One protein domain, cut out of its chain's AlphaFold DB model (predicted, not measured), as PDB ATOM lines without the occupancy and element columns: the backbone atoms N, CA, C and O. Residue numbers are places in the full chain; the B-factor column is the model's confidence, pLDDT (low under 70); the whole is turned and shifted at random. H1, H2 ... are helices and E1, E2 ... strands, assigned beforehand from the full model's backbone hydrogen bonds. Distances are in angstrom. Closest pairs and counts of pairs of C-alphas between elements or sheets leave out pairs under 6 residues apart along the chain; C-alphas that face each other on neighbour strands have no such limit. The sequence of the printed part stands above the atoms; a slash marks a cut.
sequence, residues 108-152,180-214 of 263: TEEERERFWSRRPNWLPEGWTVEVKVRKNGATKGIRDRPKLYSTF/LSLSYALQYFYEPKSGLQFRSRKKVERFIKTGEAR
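Overview. This is residues 108 to 152 and 180 to 214 of the 263 residues of the protein "Methyl-CpG-binding domain-containing protein 6" of Cinnamomum micranthum f. kanehirae (UniProt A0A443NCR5). With little regular structure, this domain is a small two-stranded antiparallel ribbon, E1 and E2, with helix H1 near E1, helix H2 near E2, and loops 135 to 140 and 147 to 152 sticking out. The 80 printed residues run H1, E1, E2, H2, a mixed class with only 29 residues in named elements. The whole is only just compact, close to loose, with a radius of gyration of the C-alphas of 14.0 A and spans of 35 by 30 by 27 A.

Along the chain. Find E1 at residues 128 to 132, 13.0 A long, and E2 at 186 to 190, 12.9 A. H1, residues 109 to 117, begins at C-alpha 109 (171.051, 182.879, 136.004) and runs 12.0 A. H2, residues 201 to 210, runs 14.1 A to C-alpha 210 (196.148, 181.145, 163.049).

Arrangement. E1 and E2 are antiparallel neighbours at 155 degrees; look for N 130 and O 188, 2.8 A apart, within hydrogen-bond range. The closest C-alphas of H1 and E1 are Trp 116 and Val 131, 7.5 A; those of E2 and H2 are Phe 189 and Val 204, 7.5 A. H1 and H2 are apart. In both helices every O i to N i+4 pair is within hydrogen-bond range.

Size, cuts and confidence. The C-alphas of Thr 108 and Glu 212, 39.5 A, are farthest apart. Residues 153 to 179 are cut out, leaving 16.3 A between C-alphas 152 and 180. No link printed whole is long. Confidence is under 70 at residues 141 to 152 and 180 to 185.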
ATOM      1  N   THR A 108     172.670 184.026 131.577       83.50
ATOM      2  CA  THR A 108     171.583 183.299 132.228       83.50
ATOM      3  C   THR A 108     171.885 183.185 133.726       83.50
ATOM      4  O   THR A 108     173.043 183.285 134.148       83.50
ATOM      5  N   GLU A 109     170.849 183.042 134.556       78.88
ATOM      6  CA  GLU A 109     171.051 182.879 136.004       78.88
ATOM      7  C   GLU A 109     171.874 181.613 136.298       78.88
ATOM      8  O   GLU A 109     172.761 181.656 137.141       78.88
ATOM      9  N   GLU A 110     171.715 180.560 135.493       84.56
ATOM     10  CA  GLU A 110     172.512 179.329 135.568       84.56
ATOM     11  C   GLU A 110     174.019 179.562 135.384       84.56
ATOM     12  O   GLU A 110     174.832 179.047 136.148       84.56
ATOM     13  N   GLU A 111     174.437 180.362 134.394       85.19
ATOM     14  CA  GLU A 111     175.859 180.687 134.213       85.19
ATOM     15  C   GLU A 111     176.417 181.458 135.412       85.19
ATOM     16  O   GLU A 111     177.590 181.319 135.773       85.19
ATOM     17  N   ARG A 112     175.578 182.297 136.024       77.38
ATOM     18  CA  ARG A 112     175.941 183.044 137.223       77.38
ATOM     19  C   ARG A 112     176.070 182.108 138.421       77.38
ATOM     20  O   ARG A 112     177.041 182.240 139.158       77.38
ATOM     21  N   GLU A 113     175.145 181.174 138.599       78.12
ATOM     22  CA  GLU A 113     175.225 180.151 139.641       78.12
ATOM     23  C   GLU A 113     176.460 179.278 139.454       78.12
ATOM     24  O   GLU A 113     177.250 179.174 140.380       78.12
ATOM     25  N   ARG A 114     176.744 178.777 138.244       82.75
ATOM     26  CA  ARG A 114     177.981 178.025 137.958       82.75
ATOM     27  C   ARG A 114     179.240 178.808 138.315       82.75
ATOM     28  O   ARG A 114     180.197 178.230 138.820       82.75
ATOM     29  N   PHE A 115     179.257 180.112 138.046       80.31
ATOM     30  CA  PHE A 115     180.393 180.960 138.396       80.31
ATOM     31  C   PHE A 115     180.589 181.066 139.915       80.31
ATOM     32  O   PHE A 115     181.727 181.057 140.376       80.31
ATOM     33  N   TRP A 116     179.504 181.139 140.690       76.38
ATOM     34  CA  TRP A 116     179.566 181.225 142.152       76.38
ATOM     35  C   TRP A 116     179.705 179.870 142.856       76.38
ATOM     36  O   TRP A 116     180.282 179.822 143.939       76.38
ATOM     37  N   SER A 117     179.235 178.787 142.241       79.12
ATOM     38  CA  SER A 117     179.387 177.414 142.733       79.12
ATOM     39  C   SER A 117     180.811 176.893 142.564       79.12
ATOM     40  O   SER A 117     181.203 175.943 143.238       79.12
ATOM     41  N   ARG A 118     181.616 177.515 141.690       85.94
ATOM     42  CA  ARG A 118     183.051 177.236 141.621       85.94
ATOM     43  C   ARG A 118     183.704 177.682 142.923       85.94
ATOM     44  O   ARG A 118     183.956 178.868 143.145       85.94
ATOM     45  N   ARG A 119     183.985 176.699 143.777       87.12
ATOM     46  CA  ARG A 119     184.818 176.853 144.967       87.12
ATOM     47  C   ARG A 119     186.127 177.537 144.557       87.12
ATOM     48  O   ARG A 119     186.805 177.042 143.659       87.12
ATOM     49  N   PRO A 120     186.505 178.660 145.178       91.19
ATOM     50  CA  PRO A 120     187.747 179.315 144.820       91.19
ATOM     51  C   PRO A 120     188.955 178.529 145.352       91.19
ATOM     52  O   PRO A 120     188.952 178.084 146.497       91.19
ATOM     53  N   ASN A 121     190.014 178.429 144.543       93.56
ATOM     54  CA  ASN A 121     191.192 177.579 144.796       93.56
ATOM     55  C   ASN A 121     191.966 177.921 146.086       93.56
ATOM     56  O   ASN A 121     192.738 177.109 146.575       93.56
ATOM     57  N   TRP A 122     191.783 179.121 146.645       93.88
ATOM     58  CA  TRP A 122     192.436 179.536 147.893       93.88
ATOM     59  C   TRP A 122     191.760 178.974 149.154       93.88
ATOM     60  O   TRP A 122     192.280 179.154 150.254       93.88
ATOM     61  N   LEU A 123     190.583 178.354 149.019       96.38
ATOM     62  CA  LEU A 123     189.784 177.871 150.138       96.38
ATOM     63  C   LEU A 123     190.038 176.361 150.356       96.38
ATOM     64  O   LEU A 123     189.681 175.579 149.468       96.38
ATOM     65  N   PRO A 124     190.596 175.935 151.513       96.75
ATOM     66  CA  PRO A 124     190.898 174.527 151.810       96.75
ATOM     67  C   PRO A 124     189.661 173.661 151.684       96.75
ATOM     68  O   PRO A 124     188.580 174.187 151.920       96.75
ATOM     69  N   GLU A 125     189.794 172.374 151.374       96.50
ATOM     70  CA  GLU A 125     188.670 171.448 151.176       96.50
ATOM     71  C   GLU A 125     187.670 171.408 152.357       96.50
ATOM     72  O   GLU A 125     187.993 171.738 153.498       96.50
ATOM     73  N   GLY A 126     186.403 171.094 152.068       96.38
ATOM     74  CA  GLY A 126     185.312 171.045 153.055       96.38
ATOM     75  C   GLY A 126     184.656 172.389 153.403       96.38
ATOM     76  O   GLY A 126     183.488 172.423 153.768       96.38
ATOM     77  N   TRP A 127     185.336 173.523 153.223       96.75
ATOM     78  CA  TRP A 127     184.697 174.843 153.334       96.75
ATOM     79  C   TRP A 127     183.589 175.060 152.294       96.75
ATOM     80  O   TRP A 127     183.738 174.660 151.138       96.75
ATOM     81  N   THR A 128     182.519 175.752 152.685       96.00
ATOM     82  CA  THR A 128     181.396 176.093 151.798       96.00
ATOM     83  C   THR A 128     181.258 177.607 151.636       96.00
ATOM     84  O   THR A 128     181.586 178.384 152.538       96.00
ATOM     85  N   VAL A 129     180.808 178.042 150.455       94.81
ATOM     86  CA  VAL A 129     180.565 179.456 150.135       94.81
ATOM     87  C   VAL A 129     179.090 179.635 149.820       94.81
ATOM     88  O   VAL A 129     178.577 179.037 148.881       94.81
ATOM     89  N   GLU A 130     178.412 180.482 150.587       92.56
ATOM     90  CA  GLU A 130     177.013 180.825 150.358       92.56
ATOM     91  C   GLU A 130     176.899 182.275 149.905       92.56
ATOM     92  O   GLU A 130     177.516 183.190 150.456       92.56
ATOM     93  N   VAL A 131     176.070 182.489 148.895       89.38
ATOM     94  CA  VAL A 131     175.930 183.768 148.220       89.38
ATOM     95  C   VAL A 131     174.530 184.314 148.491       89.38
ATOM     96  O   VAL A 131     173.553 183.878 147.891       89.38
ATOM     97  N   LYS A 132     174.407 185.284 149.408       87.88
ATOM     98  CA  LYS A 132     173.108 185.869 149.796       87.88
ATOM     99  C   LYS A 132     172.845 187.201 149.106       87.88
ATOM    100  O   LYS A 132     173.669 188.116 149.119       87.88
ATOM    101  N   VAL A 133     171.636 187.359 148.577       83.38
ATOM    102  CA  VAL A 133     171.124 188.648 148.096       83.38
ATOM    103  C   VAL A 133     170.334 189.317 149.222       83.38
ATOM    104  O   VAL A 133     169.479 188.688 149.845       83.38
ATOM    105  N   ARG A 134     170.610 190.597 149.511       77.69
ATOM    106  CA  ARG A 134     169.811 191.366 150.477       77.69
ATOM    107  C   ARG A 134     168.378 191.498 149.960       77.69
ATOM    108  O   ARG A 134     168.162 192.052 148.884       77.69
ATOM    109  N   LYS A 135     167.410 191.011 150.744       82.62
ATOM    110  CA  LYS A 135     165.980 191.089 150.408       82.62
ATOM    111  C   LYS A 135     165.372 192.470 150.685       82.62
ATOM    112  O   LYS A 135     164.403 192.819 150.024       82.62
ATOM    113  N   ASN A 136     165.951 193.257 151.602       83.00
ATOM    114  CA  ASN A 136     165.387 194.516 152.110       83.00
ATOM    115  C   ASN A 136     166.445 195.637 152.220       83.00
ATOM    116  O   ASN A 136     167.646 195.360 152.244       83.00
ATOM    117  N   GLY A 137     165.982 196.890 152.326       84.19
ATOM    118  CA  GLY A 137     166.792 198.097 152.564       84.19
ATOM    119  C   GLY A 137     167.002 198.979 151.326       84.19
ATOM    120  O   GLY A 137     166.670 198.586 150.214       84.19
ATOM    121  N   ALA A 138     167.617 200.155 151.502       77.88
ATOM    122  CA  ALA A 138     167.981 201.060 150.396       77.88
ATOM    123  C   ALA A 138     168.936 200.411 149.372       77.88
ATOM    124  O   ALA A 138     169.077 200.871 148.245       77.88
ATOM    125  N   THR A 139     169.576 199.304 149.766       71.25
ATOM    126  CA  THR A 139     170.394 198.449 148.901       71.25
ATOM    127  C   THR A 139     169.680 197.157 148.484       71.25
ATOM    128  O   THR A 139     170.326 196.193 148.086       71.25
ATOM    129  N   LYS A 140     168.345 197.090 148.548       70.00
ATOM    130  CA  LYS A 140     167.561 195.957 148.036       70.00
ATOM    131  C   LYS A 140     167.841 195.787 146.542       70.00
ATOM    132  O   LYS A 140     167.711 196.724 145.765       70.00
ATOM    133  N   GLY A 141     168.315 194.606 146.153       64.69
ATOM    134  CA  GLY A 141     168.806 194.346 144.793       64.69
ATOM    135  C   GLY A 141     170.185 194.952 144.476       64.69
ATOM    136  O   GLY A 141     170.854 194.481 143.555       64.69
ATOM    137  N   ILE A 142     170.667 195.912 145.276       51.19
ATOM    138  CA  ILE A 142     172.046 196.400 145.230       51.19
ATOM    139  C   ILE A 142     172.913 195.435 146.022       51.19
ATOM    140  O   ILE A 142     172.953 195.350 147.247       51.19
ATOM    141  N   ARG A 143     173.636 194.669 145.242       56.75
ATOM    142  CA  ARG A 143     174.634 193.741 145.696       56.75
ATOM    143  C   ARG A 143     175.885 194.590 146.167       56.75
ATOM    144  O   ARG A 143     176.217 195.579 145.516       56.75
ATOM    145  N   ASP A 144     176.579 194.248 147.267       48.66
ATOM    146  CA  ASP A 144     177.666 195.020 147.947       48.66
ATOM    147  C   ASP A 144     179.117 194.786 147.411       48.66
ATOM    148  O   ASP A 144     179.604 193.651 147.381       48.66
ATOM    149  N   ARG A 145     179.848 195.837 146.990       53.16
ATOM    150  CA  ARG A 145     181.145 195.690 146.281       53.16
ATOM    151  C   ARG A 145     182.253 195.089 147.168       53.16
ATOM    152  O   ARG A 145     182.585 195.714 148.178       53.16
ATOM    153  N   PRO A 146     182.951 193.991 146.790       49.41
ATOM    154  CA  PRO A 146     184.225 193.675 147.416       49.41
ATOM    155  C   PRO A 146     185.182 194.831 147.111       49.41
ATOM    156  O   PRO A 146     185.504 195.108 145.957       49.41
ATOM    157  N   LYS A 147     185.628 195.530 148.157       50.91
ATOM    158  CA  LYS A 147     186.513 196.709 148.076       50.91
ATOM    159  C   LYS A 147     187.912 196.412 147.512       50.91
ATOM    160  O   LYS A 147     188.778 197.275 147.592       50.91
ATOM    161  N   LEU A 148     188.156 195.223 146.955       46.69
ATOM    162  CA  LEU A 148     189.490 194.763 146.568       46.69
ATOM    163  C   LEU A 148     190.146 195.616 145.467       46.69
ATOM    164  O   LEU A 148     191.356 195.539 145.317       46.69
ATOM    165  N   TYR A 149     189.398 196.484 144.776       44.88
ATOM    166  CA  TYR A 149     189.934 197.337 143.701       44.88
ATOM    167  C   TYR A 149     189.558 198.823 143.832       44.88
ATOM    168  O   TYR A 149     189.925 199.629 142.982       44.88
ATOM    169  N   SER A 150     188.813 199.235 144.870       45.97
ATOM    170  CA  SER A 150     188.315 200.623 144.929       45.97
ATOM    171  C   SER A 150     189.343 201.629 145.443       45.97
ATOM    172  O   SER A 150     189.152 202.829 145.268       45.97
ATOM    173  N   THR A 151     190.407 201.177 146.110       49.28
ATOM    174  CA  THR A 151     191.454 202.073 146.626       49.28
ATOM    175  C   THR A 151     192.341 202.624 145.514       49.28
ATOM    176  O   THR A 151     192.804 203.752 145.636       49.28
ATOM    177  N   PHE A 152     192.497 201.899 144.401       51.25
ATOM    178  CA  PHE A 152     193.305 202.353 143.265       51.25
ATOM    179  C   PHE A 152     192.659 203.486 142.455       51.25
ATOM    180  O   PHE A 152     193.365 204.239 141.799       51.25
ATOM    181  N   LEU A 180     180.221 197.000 134.637       50.19
ATOM    182  CA  LEU A 180     181.008 195.785 134.909       50.19
ATOM    183  C   LEU A 180     180.998 195.431 136.407       50.19
ATOM    184  O   LEU A 180     181.168 194.278 136.783       50.19
ATOM    185  N   SER A 181     180.653 196.402 137.253       47.12
ATOM    186  CA  SER A 181     180.321 196.294 138.680       47.12
ATOM    187  C   SER A 181     178.971 195.583 138.951       47.12
ATOM    188  O   SER A 181     178.256 195.898 139.898       47.12
ATOM    189  N   LEU A 182     178.552 194.630 138.124       45.75
ATOM    190  CA  LEU A 182     177.265 193.940 138.281       45.75
ATOM    191  C   LEU A 182     177.473 192.481 138.688       45.75
ATOM    192  O   LEU A 182     177.299 191.573 137.885       45.75
ATOM    193  N   SER A 183     177.827 192.250 139.952       53.28
ATOM    194  CA  SER A 183     177.225 191.209 140.802       53.28
ATOM    195  C   SER A 183     178.024 191.087 142.093       53.28
ATOM    196  O   SER A 183     179.218 190.832 142.115       53.28
ATOM    197  N   TYR A 184     177.348 191.322 143.195       64.94
ATOM    198  CA  TYR A 184     177.967 191.597 144.484       64.94
ATOM    199  C   TYR A 184     177.160 190.936 145.610       64.94
ATOM    200  O   TYR A 184     176.627 191.572 146.523       64.94
ATOM    201  N   ALA A 185     176.801 189.685 145.398       68.69
ATOM    202  CA  ALA A 185     176.036 189.007 146.416       68.69
ATOM    203  C   ALA A 185     176.941 188.817 147.646       68.69
ATOM    204  O   ALA A 185     178.162 188.694 147.522       68.69
ATOM    205  N   LEU A 186     176.351 188.922 148.835       83.19
ATOM    206  CA  LEU A 186     177.083 188.808 150.087       83.19
ATOM    207  C   LEU A 186     177.606 187.378 150.181       83.19
ATOM    208  O   LEU A 186     176.820 186.451 150.361       83.19
ATOM    209  N   GLN A 187     178.916 187.218 150.025       89.56
ATOM    210  CA  GLN A 187     179.575 185.936 150.215       89.56
ATOM    211  C   GLN A 187     179.806 185.691 151.698       89.56
ATOM    212  O   GLN A 187     180.422 186.501 152.399       89.56
ATOM    213  N   TYR A 188     179.324 184.544 152.140       94.06
ATOM    214  CA  TYR A 188     179.576 183.980 153.445       94.06
ATOM    215  C   TYR A 188     180.387 182.708 153.256       94.06
ATOM    216  O   TYR A 188     180.056 181.878 152.418       94.06
ATOM    217  N   PHE A 189     181.461 182.580 154.020       95.50
ATOM    218  CA  PHE A 189     182.301 181.391 154.044       95.50
ATOM    219  C   PHE A 189     182.015 180.650 155.341       95.50
ATOM    220  O   PHE A 189     181.999 181.296 156.392       95.50
ATOM    221  N   TYR A 190     181.806 179.340 155.276       96.81
ATOM    222  CA  TYR A 190     181.572 178.512 156.454       96.81
ATOM    223  C   TYR A 190     182.692 177.501 156.630       96.81
ATOM    224  O   TYR A 190     183.104 176.831 155.679       96.81
ATOM    225  N   GLU A 191     183.172 177.406 157.863       97.19
ATOM    226  CA  GLU A 191     184.115 176.373 158.265       97.19
ATOM    227  C   GLU A 191     183.371 175.052 158.535       97.19
ATOM    228  O   GLU A 191     182.394 175.057 159.288       97.19
ATOM    229  N   PRO A 192     183.839 173.910 157.993       97.25
ATOM    230  CA  PRO A 192     183.125 172.636 158.096       97.25
ATOM    231  C   PRO A 192     183.060 172.072 159.519       97.25
ATOM    232  O   PRO A 192     182.105 171.384 159.858       97.25
ATOM    233  N   LYS A 193     184.070 172.341 160.355       95.62
ATOM    234  CA  LYS A 193     184.173 171.750 161.699       95.62
ATOM    235  C   LYS A 193     183.382 172.527 162.744       95.62
ATOM    236  O   LYS A 193     182.681 171.943 163.557       95.62
ATOM    237  N   SER A 194     183.522 173.848 162.735       94.62
ATOM    238  CA  SER A 194     182.946 174.718 163.764       94.62
ATOM    239  C   SER A 194     181.586 175.306 163.373       94.62
ATOM    240  O   SER A 194     180.885 175.834 164.234       94.62
ATOM    241  N   GLY A 195     181.239 175.300 162.078       95.19
ATOM    242  CA  GLY A 195     180.103 176.052 161.543       95.19
ATOM    243  C   GLY A 195     180.302 177.574 161.561       95.19
ATOM    244  O   GLY A 195     179.346 178.326 161.358       95.19
ATOM    245  N   LEU A 196     181.522 178.065 161.816       95.62
ATOM    246  CA  LEU A 196     181.799 179.497 161.894       95.62
ATOM    247  C   LEU A 196     181.601 180.184 160.549       95.62
ATOM    248  O   LEU A 196     182.137 179.773 159.521       95.62
ATOM    249  N   GLN A 197     180.870 181.297 160.593       96.06
ATOM    250  CA  GLN A 197     180.572 182.117 159.431       96.06
ATOM    251  C   GLN A 197     181.535 183.307 159.321       96.06
ATOM    252  O   GLN A 197     181.642 184.150 160.218       96.06
ATOM    253  N   PHE A 198     182.151 183.464 158.152       95.44
ATOM    254  CA  PHE A 198     183.015 184.590 157.822       95.44
ATOM    255  C   PHE A 198     182.427 185.423 156.685       95.44
ATOM    256  O   PHE A 198     181.968 184.904 155.675       95.44
ATOM    257  N   ARG A 199     182.491 186.751 156.829       92.31
ATOM    258  CA  ARG A 199     182.001 187.721 155.825       92.31
ATOM    259  C   ARG A 199     183.093 188.271 154.904       92.31
ATOM    260  O   ARG A 199     182.842 189.169 154.108       92.31
ATOM    261  N   SER A 200     184.343 187.851 155.091       91.94
ATOM    262  CA  SER A 200     185.485 188.419 154.373       91.94
ATOM    263  C   SER A 200     186.593 187.398 154.207       91.94
ATOM    264  O   SER A 200     187.008 186.775 155.183       91.94
ATOM    265  N   ARG A 201     187.146 187.336 152.992       93.06
ATOM    266  CA  ARG A 201     188.330 186.544 152.649       93.06
ATOM    267  C   ARG A 201     189.489 186.753 153.627       93.06
ATOM    268  O   ARG A 201     190.037 185.783 154.125       93.06
ATOM    269  N   LYS A 202     189.804 188.003 153.996       93.81
ATOM    270  CA  LYS A 202     190.896 188.298 154.947       93.81
ATOM    271  C   LYS A 202     190.684 187.654 156.319       93.81
ATOM    272  O   LYS A 202     191.654 187.313 156.989       93.81
ATOM    273  N   LYS A 203     189.428 187.521 156.765       94.00
ATOM    274  CA  LYS A 203     189.128 186.825 158.022       94.00
ATOM    275  C   LYS A 203     189.320 185.320 157.875       94.00
ATOM    276  O   LYS A 203     189.882 184.727 158.783       94.00
ATOM    277  N   VAL A 204     188.902 184.746 156.747       95.94
ATOM    278  CA  VAL A 204     189.089 183.321 156.446       95.94
ATOM    279  C   VAL A 204     190.574 182.970 156.372       95.94
ATOM    280  O   VAL A 204     191.012 182.065 157.062       95.94
ATOM    281  N   GLU A 205     191.377 183.730 155.624       95.56
ATOM    282  CA  GLU A 205     192.824 183.491 155.516       95.56
ATOM    283  C   GLU A 205     193.527 183.586 156.872       95.56
ATOM    284  O   GLU A 205     194.373 182.758 157.193       95.56
ATOM    285  N   ARG A 206     193.165 184.578 157.696       95.44
ATOM    286  CA  ARG A 206     193.701 184.686 159.057       95.44
ATOM    287  C   ARG A 206     193.286 183.494 159.913       95.44
ATOM    288  O   ARG A 206     194.110 182.978 160.652       95.44
ATOM    289  N   PHE A 207     192.033 183.069 159.806       96.19
ATOM    290  CA  PHE A 207     191.527 181.921 160.541       96.19
ATOM    291  C   PHE A 207     192.241 180.627 160.132       96.19
ATOM    292  O   PHE A 207     192.669 179.885 161.000       96.19
ATOM    293  N   ILE A 208     192.467 180.399 158.837       96.06
ATOM    294  CA  ILE A 208     193.229 179.241 158.345       96.06
ATOM    295  C   ILE A 208     194.678 179.282 158.850       96.06
ATOM    296  O   ILE A 208     195.212 178.258 159.253       96.06
ATOM    297  N   LYS A 209     195.314 180.462 158.846       96.38
ATOM    298  CA  LYS A 209     196.712 180.619 159.283       96.38
ATOM    299  C   LYS A 209     196.898 180.480 160.794       96.38
ATOM    300  O   LYS A 209     197.894 179.920 161.225       96.38
ATOM    301  N   THR A 210     195.996 181.053 161.588       96.69
ATOM    302  CA  THR A 210     196.148 181.145 163.049       96.69
ATOM    303  C   THR A 210     195.348 180.070 163.790       96.69
ATOM    304  O   THR A 210     195.632 179.801 164.947       96.69
ATOM    305  N   GLY A 211     194.313 179.487 163.182       95.19
ATOM    306  CA  GLY A 211     193.346 178.601 163.848       95.19
ATOM    307  C   GLY A 211     192.398 179.317 164.822       95.19
ATOM    308  O   GLY A 211     191.406 178.747 165.266       95.19
ATOM    309  N   GLU A 212     192.659 180.587 165.150       90.81
ATOM    310  CA  GLU A 212     191.865 181.337 166.117       90.81
ATOM    311  C   GLU A 212     190.740 182.133 165.456       90.81
ATOM    312  O   GLU A 212     190.932 183.163 164.793       90.81
ATOM    313  N   ALA A 213     189.507 181.712 165.730       84.31
ATOM    314  CA  ALA A 213     188.360 182.577 165.550       84.31
ATOM    315  C   ALA A 213     188.447 183.669 166.608       84.31
ATOM    316  O   ALA A 213     188.244 183.409 167.794       84.31
ATOM    317  N   ARG A 214     188.733 184.909 166.191       78.44
ATOM    318  CA  ARG A 214     188.605 186.061 167.086       78.44
ATOM    319  C   ARG A 214     187.176 186.097 167.615       78.44
ATOM    320  O   ARG A 214     186.280 186.615 166.946       78.44
TER     321      ARG A 214